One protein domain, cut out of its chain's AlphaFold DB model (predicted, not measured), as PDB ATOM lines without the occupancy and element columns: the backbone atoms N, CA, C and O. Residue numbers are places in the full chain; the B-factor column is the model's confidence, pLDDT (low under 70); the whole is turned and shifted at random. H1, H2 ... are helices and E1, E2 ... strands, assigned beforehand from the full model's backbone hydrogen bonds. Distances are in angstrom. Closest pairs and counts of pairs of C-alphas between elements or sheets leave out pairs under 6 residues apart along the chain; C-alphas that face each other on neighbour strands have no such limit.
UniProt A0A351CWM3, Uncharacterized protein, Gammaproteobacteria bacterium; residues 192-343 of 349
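AT A GLANCE: This is residues 192 to 343 of the 349 residues of an uncharacterized protein of Gammaproteobacteria bacterium (UniProt A0A351CWM3). A long, twisted sheet of five strands curls round the helix H2 at one end of the domain, with H1 side by side with H2 as a helical hairpin, while H5 packs on E4 towards the other end. That other end is a looser group of short helices, H3, H4, H5 and H6, with the loop of residues 290 to 302, and the outline is elongated, spanning 52 by 27 by 24 A. The printed part has 152 residues, with six named helices and five named strands in the order H1 H2 E1 H3 H4 E2 E3 E4 E5 H5 H6. The sheet runs E1 E5 E4 E3 E2 and is mixed, E1 and E5 being parallel and the other neighbours antiparallel. The class is mixed, helices and strands, and the whole is compact, with a radius of gyration of the C-alphas of 16.9 A.

HOW THE PARTS SIT: The sheet is made of E1, residues 237 to 240, E5, 318 to 326, E4, 303 to 315, E3, 279 to 289, and E2, 264 to 276; E1 and E2 are its edge strands. E2 E3 E4 E5 form a meander, each strand the antiparallel neighbour of the one before. E2 and E3, a hairpin, stand at 163 degrees, with N 271 and O 283 at 2.8 A, within hydrogen-bond range. E3 and E4, a hairpin, stand at 159 degrees, with N 284 and O 308 at 2.9 A. E4 and E5, a hairpin, stand at 153 degrees, with N 311 and O 323 at 2.8 A. E1 and E5 are parallel at 19 degrees, with N 239 and O 322 at 2.8 A. E2 bends by 53 degrees at residue 271, and E5 bends by 52 degrees at residue 321. H2, residues 208 to 220, is on the sheet, which curls round it; its closest C-alphas to E2 are those of Glu 209 and Ser 275, 5.0 A apart. H1, residues 193 to 201, touches H2 at a shallow tilt of 25 degrees, opposite ways, the closest C-alphas being those of Leu 197 and Leu 217, 5.5 A apart. H1 and H2 lie on the same face of the sheet, an arrangement of two layers, helices on one face of a sheet. H1 has a height over the sheet of 11.1 A and runs along the strands, at 3 degrees to E2 on the local plane. H5, residues 328 to 335, is on the sheet over E4 at a height of 7.2 A; the C-alphas of Leu 304 and Ala 334 are the closest, at 5.7 A. H6, residues 338 to 342, and H5 touch only at the corner, with Leu 332 and Ala 340 the closest C-alphas at 5.2 A. H3, residues 244 to 252, is close to H5 but not clearly touching, with the C-alphas of Ile 246 and Glu 328 the closest at 6.9 A. H3 is also close to H4, residues 259 to 262, but not clearly touching, with the C-alphas of Asn 247 and His 259 the closest at 6.4 A. H3 and H4 are only just not on the sheet, each with 4 pairs of C-alphas within 10 A. H1 and H2 are apart from H3, H4, H5 and H6. In H1, H3, H5 and H6 every O i to N i+4 pair is within hydrogen-bond range; in H2 8 of 9 are, and H4 is too short for such a pair.

IN THESE COORDINATES: E4 is 38.5 A long from first to last C-alpha, E2 34.8 A, E3 32.5 A, E5 24.2 A and H2 19.0 A. H1 begins at C-alpha 193, at (218.986, 312.927, 360.038). E4 begins at C-alpha 303, at (215.743, 300.608, 376.171), and H6 ends at C-alpha 342, at (217.132, 307.970, 394.201).

THE WHOLE: The two C-alphas farthest apart are those of Asp 206 and Ala 338, 52.6 A. The long links are H2 to E1, residues 221 to 236, and E3 to E4, residues 290 to 302. The printed part has no cut. The mean pLDDT of the printed part of this model is 96.2, and no printed residue is under 70.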
ATOM      1  N   SER A 192     215.493 309.502 360.247       97.81
ATOM      2  CA  SER A 192     216.942 309.717 360.305       97.81
ATOM      3  C   SER A 192     217.307 311.159 359.933       97.81
ATOM      4  O   SER A 192     216.601 311.838 359.182       97.81
ATOM      5  N   PHE A 193     218.432 311.640 360.461       98.25
ATOM      6  CA  PHE A 193     218.986 312.927 360.038       98.25
ATOM      7  C   PHE A 193     219.474 312.895 358.587       98.25
ATOM      8  O   PHE A 193     219.396 313.916 357.912       98.25
ATOM      9  N   ASP A 194     219.924 311.739 358.099       98.12
ATOM     10  CA  ASP A 194     220.356 311.534 356.715       98.12
ATOM     11  C   ASP A 194     219.199 311.716 355.721       98.12
ATOM     12  O   ASP A 194     219.322 312.497 354.779       98.12
ATOM     13  N   GLU A 195     218.045 311.081 355.967       97.88
ATOM     14  CA  GLU A 195     216.831 311.279 355.155       97.88
ATOM     15  C   GLU A 195     216.417 312.753 355.139       97.88
ATOM     16  O   GLU A 195     216.180 313.329 354.078       97.88
ATOM     17  N   ALA A 196     216.388 313.388 356.312       97.75
ATOM     18  CA  ALA A 196     216.015 314.790 356.430       97.75
ATOM     19  C   ALA A 196     216.983 315.728 355.696       97.75
ATOM     20  O   ALA A 196     216.546 316.684 355.059       97.75
ATOM     21  N   LEU A 197     218.289 315.457 355.770       98.38
ATOM     22  CA  LEU A 197     219.310 316.242 355.089       98.38
ATOM     23  C   LEU A 197     219.188 316.119 353.567       98.38
ATOM     24  O   LEU A 197     219.257 317.131 352.872       98.38
ATOM     25  N   VAL A 198     218.984 314.902 353.052       98.06
ATOM     26  CA  VAL A 198     218.791 314.659 351.616       98.06
ATOM     27  C   VAL A 198     217.566 315.407 351.101       98.06
ATOM     28  O   VAL A 198     217.650 316.079 350.075       98.06
ATOM     29  N   GLU A 199     216.445 315.337 351.820       96.88
ATOM     30  CA  GLU A 199     215.231 316.066 351.449       96.88
ATOM     31  C   GLU A 199     215.425 317.581 351.470       96.88
ATOM     32  O   GLU A 199     215.031 318.259 350.519       96.88
ATOM     33  N   HIS A 200     216.065 318.112 352.518       97.06
ATOM     34  CA  HIS A 200     216.358 319.542 352.628       97.06
ATOM     35  C   HIS A 200     217.228 320.008 351.457       97.06
ATOM     36  O   HIS A 200     216.941 321.017 350.821       97.06
ATOM     37  N   MET A 201     218.247 319.225 351.093       97.50
ATOM     38  CA  MET A 201     219.161 319.541 349.992       97.50
ATOM     39  C   MET A 201     218.575 319.327 348.589       97.50
ATOM     40  O   MET A 201     219.177 319.781 347.614       97.50
ATOM     41  N   ALA A 202     217.423 318.662 348.459       97.50
ATOM     42  CA  ALA A 202     216.796 318.401 347.164       97.50
ATOM     43  C   ALA A 202     216.261 319.678 346.490       97.50
ATOM     44  O   ALA A 202     216.167 319.727 345.264       97.50
ATOM     45  N   ASN A 203     215.940 320.713 347.275       92.81
ATOM     46  CA  ASN A 203     215.428 321.994 346.787       92.81
ATOM     47  C   ASN A 203     216.235 323.152 347.399       92.81
ATOM     48  O   ASN A 203     215.763 323.805 348.328       92.81
ATOM     49  N   PRO A 204     217.468 323.400 346.922       94.31
ATOM     50  CA  PRO A 204     218.339 324.396 347.527       94.31
ATOM     51  C   PRO A 204     217.790 325.813 347.348       94.31
ATOM     52  O   PRO A 204     217.407 326.210 346.245       94.31
ATOM     53  N   VAL A 205     217.830 326.592 348.428       93.81
ATOM     54  CA  VAL A 205     217.475 328.015 348.435       93.81
ATOM     55  C   VAL A 205     218.640 328.799 349.031       93.81
ATOM     56  O   VAL A 205     219.208 328.398 350.042       93.81
ATOM     57  N   ASP A 206     219.032 329.908 348.407       93.75
ATOM     58  CA  ASP A 206     220.135 330.735 348.905       93.75
ATOM     59  C   ASP A 206     219.659 331.723 349.980       93.75
ATOM     60  O   ASP A 206     219.587 332.932 349.762       93.75
ATOM     61  N   THR A 207     219.289 331.191 351.146       96.31
ATOM     62  CA  THR A 207     218.931 331.972 352.339       96.31
ATOM     63  C   THR A 207     219.773 331.548 353.544       96.31
ATOM     64  O   THR A 207     220.225 330.398 353.600       96.31
ATOM     65  N   PRO A 208     219.998 332.447 354.524       97.19
ATOM     66  CA  PRO A 208     220.621 332.081 355.795       97.19
ATOM     67  C   PRO A 208     219.937 330.880 356.457       97.19
ATOM     68  O   PRO A 208     220.605 329.906 356.787       97.19
ATOM     69  N   GLU A 209     218.605 330.887 356.526       96.81
ATOM     70  CA  GLU A 209     217.806 329.855 357.192       96.81
ATOM     71  C   GLU A 209     217.998 328.476 356.550       96.81
ATOM     72  O   GLU A 209     218.153 327.467 357.243       96.81
ATOM     73  N   TYR A 210     218.077 328.415 355.215       97.62
ATOM     74  CA  TYR A 210     218.386 327.173 354.511       97.62
ATOM     75  C   TYR A 210     219.768 326.636 354.907       97.62
ATOM     76  O   TYR A 210     219.913 325.435 355.163       97.62
ATOM     77  N   ARG A 211     220.784 327.509 354.963       97.88
ATOM     78  CA  ARG A 211     222.165 327.130 355.305       97.88
ATOM     79  C   ARG A 211     222.294 326.726 356.775       97.88
ATOM     80  O   ARG A 211     222.970 325.738 357.064       97.88
ATOM     81  N   HIS A 212     221.600 327.410 357.685       98.31
ATOM     82  CA  HIS A 212     221.534 327.066 359.110       98.31
ATOM     83  C   HIS A 212     220.889 325.696 359.322       98.31
ATOM     84  O   HIS A 212     221.510 324.814 359.921       98.31
ATOM     85  N   SER A 213     219.702 325.466 358.754       97.88
ATOM     86  CA  SER A 213     219.014 324.170 358.810       97.88
ATOM     87  C   SER A 213     219.863 323.047 358.216       97.88
ATOM     88  O   SER A 213     220.024 321.996 358.842       97.88
ATOM     89  N   LYS A 214     220.502 323.279 357.059       98.00
ATOM     90  CA  LYS A 214     221.435 322.314 356.461       98.00
ATOM     91  C   LYS A 214     222.576 321.973 357.423       98.00
ATOM     92  O   LYS A 214     222.901 320.796 357.569       98.00
ATOM     93  N   LEU A 215     223.168 322.964 358.095       98.19
ATOM     94  CA  LEU A 215     224.248 322.738 359.057       98.19
ATOM     95  C   LEU A 215     223.779 321.934 360.281       98.19
ATOM     96  O   LEU A 215     224.485 321.019 360.705       98.19
ATOM     97  N   LEU A 216     222.594 322.225 360.826       98.12
ATOM     98  CA  LEU A 216     222.014 321.480 361.953       98.12
ATOM     99  C   LEU A 216     221.767 320.010 361.593       98.12
ATOM    100  O   LEU A 216     222.126 319.115 362.364       98.12
ATOM    101  N   LEU A 217     221.183 319.758 360.420       98.25
ATOM    102  CA  LEU A 217     220.931 318.405 359.928       98.25
ATOM    103  C   LEU A 217     222.251 317.667 359.670       98.25
ATOM    104  O   LEU A 217     222.461 316.570 360.191       98.25
ATOM    105  N   ALA A 218     223.184 318.304 358.958       97.75
ATOM    106  CA  ALA A 218     224.497 317.743 358.663       97.75
ATOM    107  C   ALA A 218     225.323 317.473 359.924       97.75
ATOM    108  O   ALA A 218     226.063 316.498 359.954       97.75
ATOM    109  N   TYR A 219     225.180 318.264 360.993       97.31
ATOM    110  CA  TYR A 219     225.854 318.012 362.270       97.31
ATOM    111  C   TYR A 219     225.508 316.629 362.845       97.31
ATOM    112  O   TYR A 219     226.387 315.940 363.369       97.31
ATOM    113  N   LYS A 220     224.254 316.194 362.696       95.38
ATOM    114  CA  LYS A 220     223.731 314.950 363.276       95.38
ATOM    115  C   LYS A 220     223.622 313.778 362.300       95.38
ATOM    116  O   LYS A 220     223.568 312.645 362.767       95.38
ATOM    117  N   ALA A 221     223.621 314.031 360.993       96.62
ATOM    118  CA  ALA A 221     223.628 312.995 359.958       96.62
ATOM    119  C   ALA A 221     224.892 312.122 360.024       96.62
ATOM    120  O   ALA A 221     225.956 312.603 360.434       96.62
ATOM    121  N   ALA A 222     224.793 310.857 359.622       95.00
ATOM    122  CA  ALA A 222     225.960 309.991 359.478       95.00
ATOM    123  C   ALA A 222     226.782 310.394 358.244       95.00
ATOM    124  O   ALA A 222     227.999 310.565 358.335       95.00
ATOM    125  N   GLU A 223     226.101 310.632 357.124       95.19
ATOM    126  CA  GLU A 223     226.692 311.042 355.857       95.19
ATOM    127  C   GLU A 223     226.798 312.571 355.784       95.19
ATOM    128  O   GLU A 223     225.804 313.302 355.824       95.19
ATOM    129  N   LYS A 224     228.031 313.079 355.694       95.75
ATOM    130  CA  LYS A 224     228.295 314.522 355.638       95.75
ATOM    131  C   LYS A 224     228.282 315.022 354.187       95.75
ATOM    132  O   LYS A 224     228.880 314.377 353.324       95.75
ATOM    133  N   PRO A 225     227.663 316.180 353.890       96.00
ATOM    134  CA  PRO A 225     227.759 316.782 352.569       96.00
ATOM    135  C   PRO A 225     229.182 317.310 352.333       96.00
ATOM    136  O   PRO A 225     229.905 317.616 353.279       96.00
ATOM    137  N   ALA A 226     229.586 317.438 351.067       95.06
ATOM    138  CA  ALA A 226     230.968 317.770 350.698       95.06
ATOM    139  C   ALA A 226     231.468 319.124 351.239       95.06
ATOM    140  O   ALA A 226     232.670 319.326 351.365       95.06
ATOM    141  N   ASP A 227     230.560 320.048 351.543       93.62
ATOM    142  CA  ASP A 227     230.850 321.366 352.108       93.62
ATOM    143  C   ASP A 227     230.797 321.407 353.648       93.62
ATOM    144  O   ASP A 227     230.983 322.468 354.246       93.62
ATOM    145  N   TYR A 228     230.576 320.267 354.314       95.88
ATOM    146  CA  TYR A 228     230.671 320.160 355.768       95.88
ATOM    147  C   TYR A 228     232.139 320.070 356.199       95.88
ATOM    148  O   TYR A 228     232.752 319.004 356.198       95.88
ATOM    149  N   ASN A 229     232.700 321.210 356.600       93.56
ATOM    150  CA  ASN A 229     234.134 321.363 356.873       93.56
ATOM    151  C   ASN A 229     234.497 321.319 358.368       93.56
ATOM    152  O   ASN A 229     235.534 321.845 358.771       93.56
ATOM    153  N   PHE A 230     233.652 320.714 359.204       94.19
ATOM    154  CA  PHE A 230     233.884 320.627 360.646       94.19
ATOM    155  C   PHE A 230     234.399 319.242 361.032       94.19
ATOM    156  O   PHE A 230     233.773 318.230 360.725       94.19
ATOM    157  N   THR A 231     235.525 319.201 361.745       84.56
ATOM    158  CA  THR A 231     236.051 317.973 362.362       84.56
ATOM    159  C   THR A 231     235.381 317.676 363.700       84.56
ATOM    160  O   THR A 231     235.129 316.518 364.016       84.56
ATOM    161  N   ASP A 232     235.064 318.728 364.459       85.94
ATOM    162  CA  ASP A 232     234.454 318.652 365.786       85.94
ATOM    163  C   ASP A 232     233.024 319.226 365.774       85.94
ATOM    164  O   ASP A 232     232.201 318.941 364.901       85.94
ATOM    165  N   ARG A 233     232.697 320.027 366.791       93.62
ATOM    166  CA  ARG A 233     231.416 320.707 366.925       93.62
ATOM    167  C   ARG A 233     231.396 321.923 365.991       93.62
ATOM    168  O   ARG A 233     232.365 322.675 365.979       93.62
ATOM    169  N   PRO A 234     230.294 322.154 365.261       96.62
ATOM    170  CA  PRO A 234     230.179 323.291 364.352       96.62
ATOM    171  C   PRO A 234     229.945 324.629 365.065       96.62
ATOM    172  O   PRO A 234     229.909 325.658 364.402       96.62
ATOM    173  N   TYR A 235     229.774 324.621 366.391       97.69
ATOM    174  CA  TYR A 235     229.497 325.806 367.195       97.69
ATOM    175  C   TYR A 235     230.699 326.270 368.017       97.69
ATOM    176  O   TYR A 235     231.447 325.451 368.554       97.69
ATOM    177  N   ALA A 236     230.832 327.585 368.190       96.69
ATOM    178  CA  ALA A 236     231.927 328.174 368.959       96.69
ATOM    179  C   ALA A 236     231.772 327.988 370.480       96.69
ATOM    180  O   ALA A 236     232.751 327.709 371.175       96.69
ATOM    181  N   LYS A 237     230.552 328.124 371.017       98.00
ATOM    182  CA  LYS A 237     230.285 328.050 372.459       98.00
ATOM    183  C   LYS A 237     229.119 327.122 372.778       98.00
ATOM    184  O   LYS A 237     228.046 327.225 372.195       98.00
ATOM    185  N   LEU A 238     229.312 326.252 373.767       97.56
ATOM    186  CA  LEU A 238     228.226 325.507 374.399       97.56
ATOM    187  C   LEU A 238     227.719 326.295 375.611       97.56
ATOM    188  O   LEU A 238     228.471 326.503 376.559       97.56
ATOM    189  N   LEU A 239     226.463 326.734 375.578       97.12
ATOM    190  CA  LEU A 239     225.806 327.435 376.684       97.12
ATOM    191  C   LEU A 239     225.204 326.474 377.712       97.12
ATOM    192  O   LEU A 239     225.217 326.788 378.896       97.12
ATOM    193  N   ARG A 240     224.687 325.326 377.259       95.94
ATOM    194  CA  ARG A 240     224.097 324.277 378.108       95.94
ATOM    195  C   ARG A 240     224.298 322.908 377.473       95.94
ATOM    196  O   ARG A 240     224.089 322.748 376.266       95.94
ATOM    197  N   SER A 241     224.698 321.925 378.276       93.94
ATOM    198  CA  SER A 241     224.798 320.524 377.849       93.94
ATOM    199  C   SER A 241     223.452 319.815 378.000       93.94
ATOM    200  O   SER A 241     222.662 320.157 378.868       93.94
ATOM    201  N   SER A 242     223.177 318.790 377.192       90.44
ATOM    202  CA  SER A 242     221.846 318.167 377.188       90.44
ATOM    203  C   SER A 242     221.495 317.420 378.483       90.44
ATOM    204  O   SER A 242     220.336 317.426 378.860       90.44
ATOM    205  N   MET A 243     222.472 316.775 379.131       94.56
ATOM    206  CA  MET A 243     222.291 315.894 380.306       94.56
ATOM    207  C   MET A 243     223.056 316.442 381.518       94.56
ATOM    208  O   MET A 243     223.878 315.748 382.115       94.56
ATOM    209  N   GLU A 244     222.939 317.745 381.747       92.62
ATOM    210  CA  GLU A 244     223.771 318.470 382.703       92.62
ATOM    211  C   GLU A 244     223.571 317.945 384.126       92.62
ATOM    212  O   GLU A 244     224.554 317.608 384.775       92.62
ATOM    213  N   LYS A 245     222.325 317.747 384.578       95.12
ATOM    214  CA  LYS A 245     222.045 317.407 385.983       95.12
ATOM    215  C   LYS A 245     222.447 315.996 386.359       95.12
ATOM    216  O   LYS A 245     222.934 315.780 387.466       95.12
ATOM    217  N   ILE A 246     222.317 315.046 385.443       96.69
ATOM    218  CA  ILE A 246     222.813 313.690 385.653       96.69
ATOM    219  C   ILE A 246     224.339 313.679 385.743       96.69
ATOM    220  O   ILE A 246     224.887 312.999 386.611       96.69
ATOM    221  N   ASN A 247     225.035 314.430 384.880       96.38
ATOM    222  CA  ASN A 247     226.498 314.457 384.918       96.38
ATOM    223  C   ASN A 247     227.023 315.224 386.142       96.38
ATOM    224  O   ASN A 247     227.944 314.740 386.795       96.38
ATOM    225  N   ASP A 248     226.415 316.366 386.477       95.19
ATOM    226  CA  ASP A 248     226.736 317.149 387.675       95.19
ATOM    227  C   ASP A 248     226.584 316.280 388.923       95.19
ATOM    228  O   ASP A 248     227.488 316.207 389.750       95.19
ATOM    229  N   ARG A 249     225.479 315.531 389.018       95.25
ATOM    230  CA  ARG A 249     225.249 314.616 390.133       95.25
ATOM    231  C   ARG A 249     226.260 313.469 390.178       95.25
ATOM    232  O   ARG A 249     226.710 313.099 391.260       95.25
ATOM    233  N   GLY A 250     226.656 312.919 389.032       96.06
ATOM    234  CA  GLY A 250     227.746 311.942 388.970       96.06
ATOM    235  C   GLY A 250     229.045 312.502 389.559       96.06
ATOM    236  O   GLY A 250     229.671 311.851 390.395       96.06
ATOM    237  N   ALA A 251     229.397 313.737 389.190       96.06
ATOM    238  CA  ALA A 251     230.582 314.423 389.700       96.06
ATOM    239  C   ALA A 251     230.482 314.756 391.201       96.06
ATOM    240  O   ALA A 251     231.447 314.541 391.932       96.06
ATOM    241  N   GLU A 252     229.321 315.214 391.685       95.69
ATOM    242  CA  GLU A 252     229.047 315.440 393.118       95.69
ATOM    243  C   GLU A 252     229.275 314.173 393.954       95.69
ATOM    244  O   GLU A 252     229.780 314.243 395.073       95.69
ATOM    245  N   LEU A 253     228.937 313.010 393.393       94.81
ATOM    246  CA  LEU A 253     229.130 311.700 394.014       94.81
ATOM    247  C   LEU A 253     230.546 311.128 393.810       94.81
ATOM    248  O   LEU A 253     230.814 309.997 394.213       94.81
ATOM    249  N   GLY A 254     231.459 311.892 393.204       96.50
ATOM    250  CA  GLY A 254     232.861 311.515 393.021       96.50
ATOM    251  C   GLY A 254     233.134 310.598 391.828       96.50
ATOM    252  O   GLY A 254     234.200 309.984 391.772       96.50
ATOM    253  N   PHE A 255     232.202 310.482 390.879       96.00
ATOM    254  CA  PHE A 255     232.420 309.717 389.655       96.00
ATOM    255  C   PHE A 255     233.000 310.580 388.534       96.00
ATOM    256  O   PHE A 255     232.586 311.717 388.309       96.00
ATOM    257  N   GLU A 256     233.920 309.997 387.770       92.81
ATOM    258  CA  GLU A 256     234.433 310.586 386.535       92.81
ATOM    259  C   GLU A 256     233.580 310.183 385.320       92.81
ATOM    260  O   GLU A 256     232.863 309.179 385.325       92.81
ATOM    261  N   GLY A 257     233.692 310.951 384.234       90.56
ATOM    262  CA  GLY A 257     233.035 310.651 382.963       90.56
ATOM    263  C   GLY A 257     231.640 311.259 382.820       90.56
ATOM    264  O   GLY A 257     231.288 312.248 383.460       90.56
ATOM    265  N   ASN A 258     230.851 310.709 381.897       93.81
ATOM    266  CA  ASN A 258     229.518 311.210 381.568       93.81
ATOM    267  C   ASN A 258     228.565 310.062 381.225       93.81
ATOM    268  O   ASN A 258     229.005 308.978 380.849       93.81
ATOM    269  N   HIS A 259     227.264 310.340 381.262       94.62
ATOM    270  CA  HIS A 259     226.195 309.385 380.947       94.62
ATOM    271  C   HIS A 259     226.365 308.585 379.640       94.62
ATOM    272  O   HIS A 259     225.782 307.514 379.521       94.62
ATOM    273  N   ASN A 260     227.132 309.037 378.634       94.38
ATOM    274  CA  ASN A 260     227.268 308.260 377.394       94.38
ATOM    275  C   ASN A 260     227.939 306.897 377.621       94.38
ATOM    276  O   ASN A 260     227.661 305.975 376.860       94.38
ATOM    277  N   SER A 261     228.779 306.739 378.652       94.75
ATOM    278  CA  SER A 261     229.419 305.451 378.948       94.75
ATOM    279  C   SER A 261     228.443 304.391 379.461       94.75
ATOM    280  O   SER A 261     228.779 303.211 379.455       94.75
ATOM    281  N   SER A 262     227.235 304.781 379.887       96.75
ATOM    282  CA  SER A 262     226.217 303.847 380.375       96.75
ATOM    283  C   SER A 262     225.388 303.215 379.252       96.75
ATOM    284  O   SER A 262     224.404 302.524 379.525       96.75
ATOM    285  N   MET A 263     225.712 303.487 377.983       97.19
ATOM    286  CA  MET A 263     224.858 303.154 376.845       97.19
ATOM    287  C   MET A 263     225.614 302.531 375.673       97.19
ATOM    288  O   MET A 263     226.754 302.886 375.384       97.19
ATOM    289  N   SER A 264     224.925 301.669 374.928       97.75
ATOM    290  CA  SER A 264     225.351 301.172 373.615       97.75
ATOM    291  C   SER A 264     224.209 301.264 372.600       97.75
ATOM    292  O   SER A 264     223.060 301.533 372.957       97.75
ATOM    293  N   GLY A 265     224.531 301.098 371.311       96.75
ATOM    294  CA  GLY A 265     223.537 301.167 370.230       96.75
ATOM    295  C   GLY A 265     222.890 302.547 370.062       96.75
ATOM    296  O   GLY A 265     221.757 302.645 369.590       96.75
ATOM    297  N   LYS A 266     223.588 303.609 370.483       95.31
ATOM    298  CA  LYS A 266     223.089 304.982 370.434       95.31
ATOM    299  C   LYS A 266     222.760 305.402 369.001       95.31
ATOM    300  O   LYS A 266     223.620 305.355 368.128       95.31
ATOM    301  N   HIS A 267     221.552 305.908 368.813       94.94
ATOM    302  CA  HIS A 267     221.096 306.571 367.600       94.94
ATOM    303  C   HIS A 267     220.232 307.778 367.979       94.94
ATOM    304  O   HIS A 267     219.589 307.795 369.029       94.94
ATOM    305  N   GLU A 268     220.248 308.820 367.154       95.88
ATOM    306  CA  GLU A 268     219.437 310.020 367.354       95.88
ATOM    307  C   GLU A 268     218.566 310.210 366.106       95.88
ATOM    308  O   GLU A 268     219.084 310.279 364.996       95.88
ATOM    309  N   LEU A 269     217.245 310.250 366.286       97.12
ATOM    310  CA  LEU A 269     216.277 310.413 365.199       97.12
ATOM    311  C   LEU A 269     215.642 311.798 365.278       97.12
ATOM    312  O   LEU A 269     215.194 312.222 366.343       97.12
ATOM    313  N   LEU A 270     215.602 312.501 364.157       98.12
ATOM    314  CA  LEU A 270     215.010 313.823 364.045       98.12
ATOM    315  C   LEU A 270     213.491 313.740 364.199       98.12
ATOM    316  O   LEU A 270     212.850 312.937 363.529       98.12
ATOM    317  N   GLY A 271     212.925 314.604 365.041       96.50
ATOM    318  CA  GLY A 271     211.489 314.881 365.085       96.50
ATOM    319  C   GLY A 271     211.128 316.096 364.231       96.50
ATOM    320  O   GLY A 271     210.394 315.974 363.259       96.50
ATOM    321  N   ASN A 272     211.681 317.267 364.565       94.81
ATOM    322  CA  ASN A 272     211.421 318.529 363.861       94.81
ATOM    323  C   ASN A 272     212.678 319.406 363.869       94.81
ATOM    324  O   ASN A 272     213.515 319.272 364.762       94.81
ATOM    325  N   PHE A 273     212.780 320.330 362.920       97.62
ATOM    326  CA  PHE A 273     213.760 321.413 362.915       97.62
ATOM    327  C   PHE A 273     213.109 322.682 362.366       97.62
ATOM    328  O   PHE A 273     212.109 322.579 361.657       97.62
ATOM    329  N   MET A 274     213.647 323.841 362.737       97.88
ATOM    330  CA  MET A 274     213.230 325.150 362.228       97.88
ATOM    331  C   MET A 274     214.427 326.100 362.179       97.88
ATOM    332  O   MET A 274     215.346 325.956 362.992       97.88
ATOM    333  N   SER A 275     214.387 327.096 361.299       98.00
ATOM    334  CA  SER A 275     215.330 328.212 361.258       98.00
ATOM    335  C   SER A 275     214.638 329.521 360.893       98.00
ATOM    336  O   SER A 275     213.781 329.567 360.020       98.00
ATOM    337  N   ASP A 276     215.041 330.594 361.565       97.44
ATOM    338  CA  ASP A 276     214.382 331.896 361.518       97.44
ATOM    339  C   ASP A 276     215.376 332.991 361.926       97.44
ATOM    340  O   ASP A 276     215.767 333.114 363.098       97.44
ATOM    341  N   GLY A 277     215.854 333.755 360.943       95.75
ATOM    342  CA  GLY A 277     216.889 334.754 361.151       95.75
ATOM    343  C   GLY A 277     218.167 334.143 361.729       95.75
ATOM    344  O   GLY A 277     218.776 333.257 361.140       95.75
ATOM    345  N   GLY A 278     218.606 334.639 362.888       97.75
ATOM    346  CA  GLY A 278     219.811 334.159 363.575       97.75
ATOM    347  C   GLY A 278     219.584 332.972 364.514       97.75
ATOM    348  O   GLY A 278     220.491 332.638 365.274       97.75
ATOM    349  N   LEU A 279     218.390 332.373 364.535       98.50
ATOM    350  CA  LEU A 279     218.053 331.253 365.412       98.50
ATOM    351  C   LEU A 279     217.666 330.021 364.601       98.50
ATOM    352  O   LEU A 279     216.888 330.104 363.659       98.50
ATOM    353  N   ALA A 280     218.134 328.857 365.038       98.62
ATOM    354  CA  ALA A 280     217.632 327.580 364.554       98.62
ATOM    355  C   ALA A 280     217.426 326.602 365.708       98.62
ATOM    356  O   ALA A 280     218.013 326.738 366.786       98.62
ATOM    357  N   MET A 281     216.590 325.594 365.493       98.38
ATOM    358  CA  MET A 281     216.337 324.550 366.471       98.38
ATOM    359  C   MET A 281     216.164 323.193 365.807       98.38
ATOM    360  O   MET A 281     215.791 323.080 364.643       98.38
ATOM    361  N   PHE A 282     216.408 322.148 366.585       98.25
ATOM    362  CA  PHE A 282     216.059 320.775 366.248       98.25
ATOM    363  C   PHE A 282     215.634 319.994 367.489       98.25
ATOM    364  O   PHE A 282     216.301 319.998 368.526       98.25
ATOM    365  N   LYS A 283     214.503 319.305 367.379       97.38
ATOM    366  CA  LYS A 283     214.002 318.339 368.352       97.38
ATOM    367  C   LYS A 283     214.290 316.948 367.815       97.38
ATOM    368  O   LYS A 283     213.928 316.635 366.683       97.38
ATOM    369  N   PHE A 284     214.911 316.104 368.622       97.25
ATOM    370  CA  PHE A 284     215.301 314.756 368.232       97.25
ATOM    371  C   PHE A 284     215.201 313.797 369.412       97.25
ATOM    372  O   PHE A 284     215.156 314.201 370.573       97.25
ATOM    373  N   ARG A 285     215.144 312.508 369.107       95.38
ATOM    374  CA  ARG A 285     214.938 311.445 370.079       95.38
ATOM    375  C   ARG A 285     216.158 310.544 370.125       95.38
ATOM    376  O   ARG A 285     216.579 310.013 369.101       95.38
ATOM    377  N   LEU A 286     216.729 310.403 371.313       95.19
ATOM    378  CA  LEU A 286     217.791 309.455 371.610       95.19
ATOM    379  C   LEU A 286     217.185 308.063 371.769       95.19
ATOM    380  O   LEU A 286     216.347 307.884 372.645       95.19
ATOM    381  N   GLY A 287     217.659 307.095 370.993       95.56
ATOM    382  CA  GLY A 287     217.453 305.672 371.233       95.56
ATOM    383  C   GLY A 287     218.765 304.997 371.628       95.56
ATOM    384  O   GLY A 287     219.799 305.242 371.003       95.56
ATOM    385  N   ALA A 288     218.752 304.171 372.672       97.38
ATOM    386  CA  ALA A 288     219.913 303.392 373.111       97.38
ATOM    387  C   ALA A 288     219.492 302.227 374.024       97.38
ATOM    388  O   ALA A 288     218.327 302.109 374.395       97.38
ATOM    389  N   VAL A 289     220.450 301.395 374.431       98.25
ATOM    390  CA  VAL A 289     220.279 300.413 375.515       98.25
ATOM    391  C   VAL A 289     221.144 300.828 376.696       98.25
ATOM    392  O   VAL A 289     222.323 301.133 376.502       98.25
ATOM    393  N   ASN A 290     220.604 300.798 377.919       98.19
ATOM    394  CA  ASN A 290     221.404 300.959 379.135       98.19
ATOM    395  C   ASN A 290     222.219 299.682 379.410       98.19
ATOM    396  O   ASN A 290     221.838 298.828 380.205       98.19
ATOM    397  N   SER A 291     223.331 299.528 378.695       98.12
ATOM    398  CA  SER A 291     224.156 298.313 378.690       98.12
ATOM    399  C   SER A 291     225.303 298.332 379.698       98.12
ATOM    400  O   SER A 291     226.077 297.380 379.781       98.12
ATOM    401  N   SER A 292     225.491 299.436 380.412       97.94
ATOM    402  CA  SER A 292     226.561 299.599 381.393       97.94
ATOM    403  C   SER A 292     226.092 300.508 382.528       97.94
ATOM    404  O   SER A 292     225.129 301.257 382.336       97.94
ATOM    405  N   PRO A 293     226.724 300.436 383.711       97.69
ATOM    406  CA  PRO A 293     226.337 301.276 384.834       97.69
ATOM    407  C   PRO A 293     226.347 302.766 384.478       97.69
ATOM    408  O   PRO A 293     227.253 303.248 383.791       97.69
ATOM    409  N   LEU A 294     225.341 303.496 384.960       97.62
ATOM    410  CA  LEU A 294     225.355 304.955 384.994       97.62
ATOM    411  C   LEU A 294     225.895 305.373 386.360       97.62
ATOM    412  O   LEU A 294     225.141 305.470 387.324       97.62
ATOM    413  N   TYR A 295     227.205 305.598 386.448       96.94
ATOM    414  CA  TYR A 295     227.869 305.883 387.721       96.94
ATOM    415  C   TYR A 295     227.611 304.761 388.746       96.94
ATOM    416  O   TYR A 295     227.953 303.607 388.487       96.94
ATOM    417  N   SER A 296     226.984 305.074 389.884       94.06
ATOM    418  CA  SER A 296     226.571 304.103 390.902       94.06
ATOM    419  C   SER A 296     225.322 303.298 390.537       94.06
ATOM    420  O   SER A 296     224.998 302.346 391.240       94.06
ATOM    421  N   ILE A 297     224.589 303.681 389.489       97.38
ATOM    422  CA  ILE A 297     223.356 303.009 389.081       97.38
ATOM    423  C   ILE A 297     223.717 301.772 388.246       97.38
ATOM    424  O   ILE A 297     224.345 301.923 387.192       97.38
ATOM    425  N   PRO A 298     223.314 300.553 388.653       97.88
ATOM    426  CA  PRO A 298     223.563 299.342 387.877       97.88
ATOM    427  C   PRO A 298     222.937 299.407 386.480       97.88
ATOM    428  O   PRO A 298     221.892 300.028 386.285       97.88
ATOM    429  N   ALA A 299     223.552 298.717 385.517       97.69
ATOM    430  CA  ALA A 299     222.977 298.560 384.185       97.69
ATOM    431  C   ALA A 299     221.629 297.831 384.274       97.69
ATOM    432  O   ALA A 299     221.551 296.767 384.890       97.69
ATOM    433  N   SER A 300     220.589 298.367 383.642       97.75
ATOM    434  CA  SER A 300     219.268 297.733 383.625       97.75
ATOM    435  C   SER A 300     219.043 296.843 382.404       97.75
ATOM    436  O   SER A 300     218.197 295.955 382.442       97.75
ATOM    437  N   GLY A 301     219.777 297.063 381.307       97.88
ATOM    438  CA  GLY A 301     219.488 296.441 380.015       97.88
ATOM    439  C   GLY A 301     218.241 297.008 379.323       97.88
ATOM    440  O   GLY A 301     217.901 296.553 378.231       97.88
ATOM    441  N   ASN A 302     217.571 298.007 379.912       97.12
ATOM    442  CA  ASN A 302     216.370 298.595 379.332       97.12
ATOM    443  C   ASN A 302     216.695 299.477 378.124       97.12
ATOM    444  O   ASN A 302     217.798 300.018 377.976       97.12
ATOM    445  N   THR A 303     215.689 299.645 377.270       95.38
ATOM    446  CA  THR A 303     215.743 300.608 376.171       95.38
ATOM    447  C   THR A 303     215.547 302.019 376.710       95.38
ATOM    448  O   THR A 303     214.637 302.280 377.492       95.38
ATOM    449  N   LEU A 304     216.391 302.928 376.245       95.25
ATOM    450  CA  LEU A 304     216.323 304.356 376.506       95.25
ATOM    451  C   LEU A 304     215.716 305.035 375.282       95.25
ATOM    452  O   LEU A 304     216.090 304.718 374.151       95.25
ATOM    453  N   ASN A 305     214.773 305.942 375.513       92.75
ATOM    454  CA  ASN A 305     214.033 306.618 374.456       92.75
ATOM    455  C   ASN A 305     213.673 308.044 374.886       92.75
ATOM    456  O   ASN A 305     212.569 308.300 375.361       92.75
ATOM    457  N   ASN A 306     214.626 308.966 374.772       93.25
ATOM    458  CA  ASN A 306     214.554 310.266 375.439       93.25
ATOM    459  C   ASN A 306     214.535 311.418 374.447       93.25
ATOM    460  O   ASN A 306     215.343 311.474 373.517       93.25
ATOM    461  N   TRP A 307     213.636 312.371 374.672       96.19
ATOM    462  CA  TRP A 307     213.605 313.599 373.895       96.19
ATOM    463  C   TRP A 307     214.787 314.500 374.229       96.19
ATOM    464  O   TRP A 307     215.234 314.599 375.373       96.19
ATOM    465  N   LYS A 308     215.285 315.168 373.193       96.50
ATOM    466  CA  LYS A 308     216.329 316.178 373.255       96.50
ATOM    467  C   LYS A 308     215.952 317.324 372.334       96.50
ATOM    468  O   LYS A 308     215.406 317.117 371.251       96.50
ATOM    469  N   VAL A 309     216.280 318.532 372.754       97.75
ATOM    470  CA  VAL A 309     216.152 319.729 371.932       97.75
ATOM    471  C   VAL A 309     217.478 320.458 371.942       97.75
ATOM    472  O   VAL A 309     218.157 320.508 372.968       97.75
ATOM    473  N   GLY A 310     217.860 321.006 370.796       98.19
ATOM    474  CA  GLY A 310     218.920 321.992 370.737       98.19
ATOM    475  C   GLY A 310     218.476 323.256 370.022       98.19
ATOM    476  O   GLY A 310     217.666 323.205 369.098       98.19
ATOM    477  N   PHE A 311     219.029 324.370 370.479       98.69
ATOM    478  CA  PHE A 311     218.912 325.686 369.875       98.69
ATOM    479  C   PHE A 311     220.303 326.152 369.455       98.69
ATOM    480  O   PHE A 311     221.299 325.908 370.146       98.69
ATOM    481  N   ALA A 312     220.346 326.805 368.307       98.69
ATOM    482  CA  ALA A 312     221.528 327.329 367.665       98.69
ATOM    483  C   ALA A 312     221.350 328.829 367.440       98.69
ATOM    484  O   ALA A 312     220.313 329.255 366.938       98.69
ATOM    485  N   GLU A 313     222.355 329.610 367.814       98.69
ATOM    486  CA  GLU A 313     222.442 331.033 367.495       98.69
ATOM    487  C   GLU A 313     223.518 331.230 366.427       98.69
ATOM    488  O   GLU A 313     224.596 330.630 366.506       98.69
ATOM    489  N   PHE A 314     223.225 332.075 365.446       98.62
ATOM    490  CA  PHE A 314     224.062 332.334 364.284       98.62
ATOM    491  C   PHE A 314     224.440 333.811 364.174       98.62
ATOM    492  O   PHE A 314     223.622 334.696 364.417       98.62
ATOM    493  N   ASP A 315     225.684 334.061 363.768       98.06
ATOM    494  CA  ASP A 315     226.145 335.353 363.253       98.06
ATOM    495  C   ASP A 315     226.620 335.144 361.808       98.06
ATOM    496  O   ASP A 315     227.596 334.428 361.547       98.06
ATOM    497  N   GLY A 316     225.851 335.666 360.850       96.94
ATOM    498  CA  GLY A 316     225.921 335.220 359.459       96.94
ATOM    499  C   GLY A 316     225.659 333.713 359.356       96.94
ATOM    500  O   GLY A 316     224.645 333.222 359.842       96.94
ATOM    501  N   ASP A 317     226.591 332.969 358.758       95.94
ATOM    502  CA  ASP A 317     226.516 331.501 358.654       95.94
ATOM    503  C   ASP A 317     227.295 330.778 359.769       95.94
ATOM    504  O   ASP A 317     227.384 329.549 359.785       95.94
ATOM    505  N   SER A 318     227.882 331.526 360.709       97.31
ATOM    506  CA  SER A 318     228.670 330.952 361.798       97.31
ATOM    507  C   SER A 318     227.766 330.590 362.968       97.31
ATOM    508  O   SER A 318     227.149 331.470 363.565       97.31
ATOM    509  N   TRP A 319     227.729 329.313 363.346       98.19
ATOM    510  CA  TRP A 319     227.041 328.871 364.558       98.19
ATOM    511  C   TRP A 319     227.853 329.322 365.784       98.19
ATOM    512  O   TRP A 319     228.916 328.788 366.101       98.19
ATOM    513  N   THR A 320     227.381 330.349 366.485       98.44
ATOM    514  CA  THR A 320     228.110 330.965 367.601       98.44
ATOM    515  C   THR A 320     227.814 330.266 368.919       98.44
ATOM    516  O   THR A 320     228.744 329.848 369.610       98.44
ATOM    517  N   ASN A 321     226.535 330.066 369.249       98.62
ATOM    518  CA  ASN A 321     226.123 329.455 370.508       98.62
ATOM    519  C   ASN A 321     225.227 328.236 370.286       98.62
ATOM    520  O   ASN A 321     224.280 328.270 369.503       98.62
ATOM    521  N   ALA A 322     225.491 327.165 371.026       98.44
ATOM    522  CA  ALA A 322     224.626 325.999 371.110       98.44
ATOM    523  C   ALA A 322     224.100 325.822 372.535       98.44
ATOM    524  O   ALA A 322     224.857 325.867 373.504       98.44
ATOM    525  N   TRP A 323     222.805 325.572 372.660       98.38
ATOM    526  CA  TRP A 323     222.135 325.266 373.920       98.38
ATOM    527  C   TRP A 323     221.349 323.971 373.731       98.38
ATOM    528  O   TRP A 323     220.642 323.833 372.736       98.38
ATOM    529  N   PHE A 324     221.485 323.008 374.643       97.88
ATOM    530  CA  PHE A 324     220.770 321.735 374.564       97.88
ATOM    531  C   PHE A 324     220.068 321.395 375.872       97.88
ATOM    532  O   PHE A 324     220.608 321.644 376.947       97.88
ATOM    533  N   MET A 325     218.943 320.694 375.760       97.50
ATOM    534  CA  MET A 325     218.212 320.107 376.879       97.50
ATOM    535  C   MET A 325     217.714 318.710 376.527       97.50
ATOM    536  O   MET A 325     217.353 318.448 375.380       97.50
ATOM    537  N   ALA A 326     217.737 317.805 377.499       96.94
ATOM    538  CA  ALA A 326     217.217 316.452 377.380       96.94
ATOM    539  C   ALA A 326     216.209 316.161 378.487       96.94
ATOM    540  O   ALA A 326     216.222 316.793 379.541       96.94
ATOM    541  N   ASP A 327     215.377 315.159 378.242       96.75
ATOM    542  CA  ASP A 327     214.489 314.575 379.237       96.75
ATOM    543  C   ASP A 327     215.280 313.719 380.251       96.75
ATOM    544  O   ASP A 327     215.355 312.493 380.128       96.75
ATOM    545  N   GLU A 328     215.933 314.378 381.215       97.06
ATOM    546  CA  GLU A 328     216.808 313.730 382.204       97.06
ATOM    547  C   GLU A 328     216.028 312.861 383.203       97.06
ATOM    548  O   GLU A 328     216.460 311.753 383.525       97.06
ATOM    549  N   LEU A 329     214.852 313.309 383.660       96.94
ATOM    550  CA  LEU A 329     214.013 312.489 384.538       96.94
ATOM    551  C   LEU A 329     213.483 311.263 383.789       96.94
ATOM    552  O   LEU A 329     213.599 310.145 384.292       96.94
ATOM    553  N   GLY A 330     213.000 311.440 382.556       96.31
ATOM    554  CA  GLY A 330     212.603 310.330 381.692       96.31
ATOM    555  C   GLY A 330     213.744 309.343 381.441       96.31
ATOM    556  O   GLY A 330     213.507 308.149 381.270       96.31
ATOM    557  N   PHE A 331     215.001 309.801 381.439       96.88
ATOM    558  CA  PHE A 331     216.169 308.937 381.241       96.88
ATOM    559  C   PHE A 331     216.370 308.005 382.434       96.88
ATOM    560  O   PHE A 331     216.548 306.800 382.262       96.88
ATOM    561  N   LEU A 332     216.282 308.546 383.650       97.00
ATOM    562  CA  LEU A 332     216.362 307.757 384.879       97.00
ATOM    563  C   LEU A 332     215.168 306.809 385.016       97.00
ATOM    564  O   LEU A 332     215.353 305.648 385.381       97.00
ATOM    565  N   LEU A 333     213.960 307.267 384.670       96.00
ATOM    566  CA  LEU A 333     212.761 306.422 384.651       96.00
ATOM    567  C   LEU A 333     212.924 305.238 383.694       96.00
ATOM    568  O   LEU A 333     212.514 304.129 384.027       96.00
ATOM    569  N   ALA A 334     213.547 305.445 382.530       95.94
ATOM    570  CA  ALA A 334     213.771 304.379 381.556       95.94
ATOM    571  C   ALA A 334     214.798 303.343 382.047       95.94
ATOM    572  O   ALA A 334     214.673 302.153 381.746       95.94
ATOM    573  N   ILE A 335     215.782 303.757 382.858       96.62
ATOM    574  CA  ILE A 335     216.652 302.810 383.573       96.62
ATOM    575  C   ILE A 335     215.822 301.998 384.575       96.62
ATOM    576  O   ILE A 335     215.946 300.775 384.604       96.62
ATOM    577  N   GLY A 336     214.952 302.660 385.342       94.06
ATOM    578  CA  GLY A 336     213.834 302.036 386.059       94.06
ATOM    579  C   GLY A 336     214.183 301.225 387.311       94.06
ATOM    580  O   GLY A 336     213.296 300.617 387.903       94.06
ATOM    581  N   ASN A 337     215.446 301.195 387.745       93.31
ATOM    582  CA  ASN A 337     215.823 300.582 389.023       93.31
ATOM    583  C   ASN A 337     215.731 301.586 390.188       93.31
ATOM    584  O   ASN A 337     215.617 302.801 389.999       93.31
ATOM    585  N   ALA A 338     215.755 301.069 391.418       92.31
ATOM    586  CA  ALA A 338     215.582 301.880 392.622       92.31
ATOM    587  C   ALA A 338     216.706 302.914 392.799       92.31
ATOM    588  O   ALA A 338     216.466 304.004 393.319       92.31
ATOM    589  N   GLU A 339     217.921 302.589 392.359       94.19
ATOM    590  CA  GLU A 339     219.081 303.474 392.381       94.19
ATOM    591  C   GLU A 339     218.867 304.684 391.466       94.19
ATOM    592  O   GLU A 339     219.126 305.811 391.888       94.19
ATOM    593  N   ALA A 340     218.319 304.485 390.261       95.06
ATOM    594  CA  ALA A 340     217.992 305.577 389.345       95.06
ATOM    595  C   ALA A 340     216.968 306.549 389.953       95.06
ATOM    596  O   ALA A 340     217.122 307.762 389.833       95.06
ATOM    597  N   MET A 341     215.956 306.033 390.660       92.81
ATOM    598  CA  MET A 341     214.894 306.854 391.272       92.81
ATOM    599  C   MET A 341     215.386 307.697 392.453       92.81
ATOM    600  O   MET A 341     214.777 308.709 392.805       92.81
ATOM    601  N   LYS A 342     216.500 307.290 393.065       92.38
ATOM    602  CA  LYS A 342     217.132 307.970 394.201       92.38
ATOM    603  C   LYS A 342     218.337 308.812 393.792       92.38
ATOM    604  O   LYS A 342     218.920 309.477 394.636       92.38
ATOM    605  N   PHE A 343     218.727 308.779 392.522       95.06
ATOM    606  CA  PHE A 343     219.996 309.342 392.079       95.06
ATOM    607  C   PHE A 343     220.062 310.865 392.218       95.06
ATOM    608  O   PHE A 343     221.072 311.398 392.679       95.06
TER     609      PHE A 343